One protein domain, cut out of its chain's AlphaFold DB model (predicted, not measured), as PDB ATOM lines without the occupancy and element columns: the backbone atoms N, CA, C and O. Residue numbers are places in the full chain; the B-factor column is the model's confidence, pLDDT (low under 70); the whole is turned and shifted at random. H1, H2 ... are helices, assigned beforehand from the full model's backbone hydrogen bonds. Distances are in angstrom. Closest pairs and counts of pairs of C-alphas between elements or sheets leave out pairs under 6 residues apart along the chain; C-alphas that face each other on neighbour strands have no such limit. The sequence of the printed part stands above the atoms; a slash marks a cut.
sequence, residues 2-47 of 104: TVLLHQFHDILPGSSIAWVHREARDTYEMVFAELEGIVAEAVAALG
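Overview. This is residues 2 to 47 of the 104 residues of the protein "Alpha-mann_mid domain-containing protein" of Streptomyces sp. SID8361 (UniProt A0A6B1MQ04). One long helix, H2, makes the length of a rod, and the short helix H1 with a long loop folds back over its first part, while residues 33 to 47 stick out free. The printed part has 46 residues with two named helices, H1 then H2, and no named strand; the class is all helix. It is only just loose, close to extended, with a radius of gyration of the C-alphas of 14.1 A and spans of 45 by 16 by 12 A.

Along the chain. H2, residues 18 to 46, runs 42.1 A from C-alpha 18 at (-20.229, 3.828, 35.465) to C-alpha 46 at (-25.863, -31.244, 58.048). H1, residues 2 to 6, begins at C-alpha 2 at (-20.456, -4.856, 52.690).

Arrangement. H2 touches H1 with residues 24 to 31 alone; the closest C-alphas are those of His 6 and Ala 24, 6.0 A apart. In H2 every O i to N i+4 pair is within hydrogen-bond range; in H1 0 of 1 is, beside 2 of 2 O i to N i+3 pairs.

Size, cuts and confidence. The C-alphas of Ile 17 and Gly 47, the two farthest apart, are 45.6 A apart. The link from H1 to H2, 11 residues, is long. The printed part has no cut. The mean pLDDT of the printed part is 87.5, and no printed residue is under 70.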
ATOM      1  N   THR A   2     -20.783  -5.033  54.120       80.50
ATOM      2  CA  THR A   2     -20.456  -4.856  52.690       80.50
ATOM      3  C   THR A   2     -21.673  -4.775  51.763       80.50
ATOM      4  O   THR A   2     -21.801  -3.807  51.026       80.50
ATOM      5  N   VAL A   3     -22.631  -5.703  51.878       80.44
ATOM      6  CA  VAL A   3     -23.870  -5.682  51.070       80.44
ATOM      7  C   VAL A   3     -24.638  -4.368  51.221       80.44
ATOM      8  O   VAL A   3     -24.991  -3.752  50.225       80.44
ATOM      9  N   LEU A   4     -24.857  -3.908  52.458       83.88
ATOM     10  CA  LEU A   4     -25.649  -2.705  52.746       83.88
ATOM     11  C   LEU A   4     -25.013  -1.424  52.179       83.88
ATOM     12  O   LEU A   4     -25.727  -0.476  51.870       83.88
ATOM     13  N   LEU A   5     -23.686  -1.393  52.012       80.69
ATOM     14  CA  LEU A   5     -22.986  -0.262  51.395       80.69
ATOM     15  C   LEU A   5     -23.305  -0.141  49.897       80.69
ATOM     16  O   LEU A   5     -23.456   0.964  49.389       80.69
ATOM     17  N   HIS A   6     -23.476  -1.260  49.199       76.81
ATOM     18  CA  HIS A   6     -23.859  -1.249  47.785       76.81
ATOM     19  C   HIS A   6     -25.371  -1.109  47.566       76.81
ATOM     20  O   HIS A   6     -25.810  -0.970  46.430       76.81
ATOM     21  N   GLN A   7     -26.162  -1.058  48.645       79.88
ATOM     22  CA  GLN A   7     -27.601  -0.784  48.600       79.88
ATOM     23  C   GLN A   7     -27.958   0.701  48.724       79.88
ATOM     24  O   GLN A   7     -29.137   1.045  48.818       79.88
ATOM     25  N   PHE A   8     -26.968   1.599  48.731       81.75
ATOM     26  CA  PHE A   8     -27.246   3.031  48.731       81.75
ATOM     27  C   PHE A   8     -28.097   3.434  47.519       81.75
ATOM     28  O   PHE A   8     -27.993   2.856  46.435       81.75
ATOM     29  N   HIS A   9     -28.933   4.452  47.727       78.38
ATOM     30  CA  HIS A   9     -29.954   4.908  46.782       78.38
ATOM     31  C   HIS A   9     -29.403   5.422  45.446       78.38
ATOM     32  O   HIS A   9     -30.183   5.585  44.518       78.38
ATOM     33  N   ASP A  10     -28.090   5.621  45.325       77.88
ATOM     34  CA  ASP A  10     -27.462   5.961  44.050       77.88
ATOM     35  C   ASP A  10     -26.833   4.761  43.327       77.88
ATOM     36  O   ASP A  10     -26.527   4.835  42.137       77.88
ATOM     37  N   ILE A  11     -26.630   3.636  44.016       72.88
ATOM     38  CA  ILE A  11     -25.922   2.464  43.485       72.88
ATOM     39  C   ILE A  11     -26.920   1.445  42.936       72.88
ATOM     40  O   ILE A  11     -26.845   1.097  41.759       72.88
ATOM     41  N   LEU A  12     -27.882   0.997  43.750       73.44
ATOM     42  CA  LEU A  12     -28.890   0.026  43.304       73.44
ATOM     43  C   LEU A  12     -29.811   0.573  42.195       73.44
ATOM     44  O   LEU A  12     -30.067  -0.158  41.242       73.44
ATOM     45  N   PRO A  13     -30.292   1.832  42.262       78.19
ATOM     46  CA  PRO A  13     -31.166   2.392  41.227       78.19
ATOM     47  C   PRO A  13     -30.468   2.781  39.917       78.19
ATOM     48  O   PRO A  13     -31.155   3.162  38.972       78.19
ATOM     49  N   GLY A  14     -29.135   2.698  39.828       78.38
ATOM     50  CA  GLY A  14     -28.424   2.989  38.578       78.38
ATOM     51  C   GLY A  14     -28.076   4.464  38.332       78.38
ATOM     52  O   GLY A  14     -27.724   4.807  37.207       78.38
ATOM     53  N   SER A  15     -28.198   5.350  39.328       84.25
ATOM     54  CA  SER A  15     -27.918   6.793  39.181       84.25
ATOM     55  C   SER A  15     -26.453   7.184  39.429       84.25
ATOM     56  O   SER A  15     -26.102   8.358  39.297       84.25
ATOM     57  N   SER A  16     -25.582   6.225  39.753       84.25
ATOM     58  CA  SER A  16     -24.143   6.440  39.939       84.25
ATOM     59  C   SER A  16     -23.372   6.508  38.615       84.25
ATOM     60  O   SER A  16     -23.835   6.116  37.546       84.25
ATOM     61  N   ILE A  17     -22.125   6.980  38.677       83.50
ATOM     62  CA  ILE A  17     -21.209   6.923  37.531       83.50
ATOM     63  C   ILE A  17     -20.810   5.472  37.218       83.50
ATOM     64  O   ILE A  17     -20.683   4.633  38.109       83.50
ATOM     65  N   ALA A  18     -20.517   5.185  35.946       84.75
ATOM     66  CA  ALA A  18     -20.229   3.828  35.465       84.75
ATOM     67  C   ALA A  18     -19.115   3.084  36.234       84.75
ATOM     68  O   ALA A  18     -19.130   1.857  36.297       84.75
ATOM     69  N   TRP A  19     -18.135   3.797  36.801       87.38
ATOM     70  CA  TRP A  19     -17.075   3.184  37.610       87.38
ATOM     71  C   TRP A  19     -17.597   2.616  38.939       87.38
ATOM     72  O   TRP A  19     -17.260   1.485  39.273       87.38
ATOM     73  N   VAL A  20     -18.497   3.332  39.621       84.25
ATOM     74  CA  VAL A  20     -19.112   2.889  40.886       84.25
ATOM     75  C   VAL A  20     -19.945   1.619  40.679       84.25
ATOM     76  O   VAL A  20     -19.920   0.719  41.511       84.25
ATOM     77  N   HIS A  21     -20.632   1.484  39.539       83.69
ATOM     78  CA  HIS A  21     -21.351   0.248  39.209       83.69
ATOM     79  C   HIS A  21     -20.421  -0.947  38.986       83.69
ATOM     80  O   HIS A  21     -20.758  -2.063  39.382       83.69
ATOM     81  N   ARG A  22     -19.253  -0.732  38.365       85.31
ATOM     82  CA  ARG A  22     -18.263  -1.804  38.198       85.31
ATOM     83  C   ARG A  22     -17.724  -2.261  39.548       85.31
ATOM     84  O   ARG A  22     -17.738  -3.457  39.799       85.31
ATOM     85  N   GLU A  23     -17.362  -1.320  40.417       88.12
ATOM     86  CA  GLU A  23     -16.890  -1.615  41.773       88.12
ATOM     87  C   GLU A  23     -17.953  -2.342  42.613       88.12
ATOM     88  O   GLU A  23     -17.648  -3.315  43.303       88.12
ATOM     89  N   ALA A  24     -19.222  -1.926  42.518       86.75
ATOM     90  CA  ALA A  24     -20.322  -2.605  43.195       86.75
ATOM     91  C   ALA A  24     -20.501  -4.050  42.709       86.75
ATOM     92  O   ALA A  24     -20.677  -4.946  43.532       86.75
ATOM     93  N   ARG A  25     -20.417  -4.296  41.393       88.25
ATOM     94  CA  ARG A  25     -20.480  -5.651  40.824       88.25
ATOM     95  C   ARG A  25     -19.313  -6.515  41.303       88.25
ATOM     96  O   ARG A  25     -19.565  -7.607  41.798       88.25
ATOM     97  N   ASP A  26     -18.082  -6.011  41.223       91.56
ATOM     98  CA  ASP A  26     -16.891  -6.742  41.679       91.56
ATOM     99  C   ASP A  26     -17.001  -7.076  43.181       91.56
ATOM    100  O   ASP A  26     -16.642  -8.163  43.630       91.56
ATOM    101  N   THR A  27     -17.583  -6.169  43.973       91.19
ATOM    102  CA  THR A  27     -17.822  -6.414  45.399       91.19
ATOM    103  C   THR A  27     -18.910  -7.453  45.645       91.19
ATOM    104  O   THR A  27     -18.747  -8.309  46.515       91.19
ATOM    105  N   TYR A  28     -20.009  -7.420  44.889       89.75
ATOM    106  CA  TYR A  28     -21.033  -8.459  44.975       89.75
ATOM    107  C   TYR A  28     -20.480  -9.830  44.589       89.75
ATOM    108  O   TYR A  28     -20.777 -10.790  45.290       89.75
ATOM    109  N   GLU A  29     -19.643  -9.927  43.553       93.81
ATOM    110  CA  GLU A  29     -18.976 -11.179  43.163       93.81
ATOM    111  C   GLU A  29     -18.143 -11.760  44.320       93.81
ATOM    112  O   GLU A  29     -18.267 -12.945  44.627       93.81
ATOM    113  N   MET A  30     -17.371 -10.925  45.028       94.06
ATOM    114  CA  MET A  30     -16.618 -11.362  46.213       94.06
ATOM    115  C   MET A  30     -17.532 -11.832  47.352       94.06
ATOM    116  O   MET A  30     -17.272 -12.868  47.962       94.06
ATOM    117  N   VAL A  31     -18.611 -11.095  47.632       95.62
ATOM    118  CA  VAL A  31     -19.570 -11.470  48.682       95.62
ATOM    119  C   VAL A  31     -20.291 -12.772  48.338       95.62
ATOM    120  O   VAL A  31     -20.483 -13.605  49.218       95.62
ATOM    121  N   PHE A  32     -20.686 -12.970  47.078       95.25
ATOM    122  CA  PHE A  32     -21.300 -14.222  46.640       95.25
ATOM    123  C   PHE A  32     -20.351 -15.399  46.858       95.25
ATOM    124  O   PHE A  32     -20.761 -16.384  47.458       95.25
ATOM    125  N   ALA A  33     -19.081 -15.275  46.463       96.50
ATOM    126  CA  ALA A  33     -18.093 -16.332  46.675       96.50
ATOM    127  C   ALA A  33     -17.890 -16.674  48.164       96.50
ATOM    128  O   ALA A  33     -17.801 -17.848  48.521       96.50
ATOM    129  N   GLU A  34     -17.851 -15.666  49.044       97.00
ATOM    130  CA  GLU A  34     -17.764 -15.872  50.496       97.00
ATOM    131  C   GLU A  34     -18.993 -16.619  51.041       97.00
ATOM    132  O   GLU A  34     -18.860 -17.579  51.801       97.00
ATOM    133  N   LEU A  35     -20.194 -16.206  50.629       96.62
ATOM    134  CA  LEU A  35     -21.444 -16.817  51.079       96.62
ATOM    135  C   LEU A  35     -21.619 -18.245  50.560       96.62
ATOM    136  O   LEU A  35     -22.058 -19.096  51.327       96.62
ATOM    137  N   GLU A  36     -21.246 -18.525  49.311       96.81
ATOM    138  CA  GLU A  36     -21.239 -19.886  48.757       96.81
ATOM    139  C   GLU A  36     -20.347 -20.817  49.590       96.81
ATOM    140  O   GLU A  36     -20.747 -21.937  49.905       96.81
ATOM    141  N   GLY A  37     -19.183 -20.336  50.041       97.56
ATOM    142  CA  GLY A  37     -18.314 -21.086  50.951       97.56
ATOM    143  C   GLY A  37     -18.995 -21.413  52.283       97.56
ATOM    144  O   GLY A  37     -19.028 -22.570  52.699       97.56
ATOM    145  N   ILE A  38     -19.605 -20.412  52.924       97.12
ATOM    146  CA  ILE A  38     -20.328 -20.594  54.194       97.12
ATOM    147  C   ILE A  38     -21.506 -21.565  54.029       97.12
ATOM    148  O   ILE A  38     -21.733 -22.423  54.885       97.12
ATOM    149  N   VAL A  39     -22.264 -21.441  52.936       95.31
ATOM    150  CA  VAL A  39     -23.385 -22.335  52.630       95.31
ATOM    151  C   VAL A  39     -22.878 -23.760  52.436       95.31
ATOM    152  O   VAL A  39     -23.421 -24.670  53.057       95.31
ATOM    153  N   ALA A  40     -21.818 -23.966  51.653       94.06
ATOM    154  CA  ALA A  40     -21.240 -25.288  51.427       94.06
ATOM    155  C   ALA A  40     -20.773 -25.953  52.734       94.06
ATOM    156  O   ALA A  40     -21.075 -27.124  52.965       94.06
ATOM    157  N   GLU A  41     -20.102 -25.208  53.620       95.75
ATOM    158  CA  GLU A  41     -19.688 -25.706  54.938       95.75
ATOM    159  C   GLU A  41     -20.889 -26.097  55.810       95.75
ATOM    160  O   GLU A  41     -20.899 -27.172  56.414       95.75
ATOM    161  N   ALA A  42     -21.928 -25.259  55.846       93.56
ATOM    162  CA  ALA A  42     -23.141 -25.539  56.606       93.56
ATOM    163  C   ALA A  42     -23.890 -26.770  56.067       93.56
ATOM    164  O   ALA A  42     -24.308 -27.626  56.845       93.56
ATOM    165  N   VAL A  43     -24.022 -26.892  54.743       92.44
ATOM    166  CA  VAL A  43     -24.650 -28.045  54.078       92.44
ATOM    167  C   VAL A  43     -23.868 -29.326  54.358       92.44
ATOM    168  O   VAL A  43     -24.463 -30.338  54.725       92.44
ATOM    169  N   ALA A  44     -22.537 -29.285  54.261       90.88
ATOM    170  CA  ALA A  44     -21.690 -30.431  54.576       90.88
ATOM    171  C   ALA A  44     -21.833 -30.866  56.044       90.88
ATOM    172  O   ALA A  44     -21.873 -32.063  56.331       90.88
ATOM    173  N   ALA A  45     -21.959 -29.909  56.969       92.56
ATOM    174  CA  ALA A  45     -22.155 -30.186  58.389       92.56
ATOM    175  C   ALA A  45     -23.516 -30.834  58.710       92.56
ATOM    176  O   ALA A  45     -23.608 -31.587  59.679       92.56
ATOM    177  N   LEU A  46     -24.561 -30.574  57.912       89.69
ATOM    178  CA  LEU A  46     -25.863 -31.244  58.048       89.69
ATOM    179  C   LEU A  46     -25.796 -32.731  57.664       89.69
ATOM    180  O   LEU A  46     -26.546 -33.541  58.211       89.69
ATOM    181  N   GLY A  47     -24.878 -33.095  56.764       83.75
ATOM    182  CA  GLY A  47     -24.720 -34.457  56.264       83.75
ATOM    183  C   GLY A  47     -25.916 -34.951  55.441       83.75
ATOM    184  O   GLY A  47     -26.835 -34.206  55.106       83.75
TER     185      GLY A  47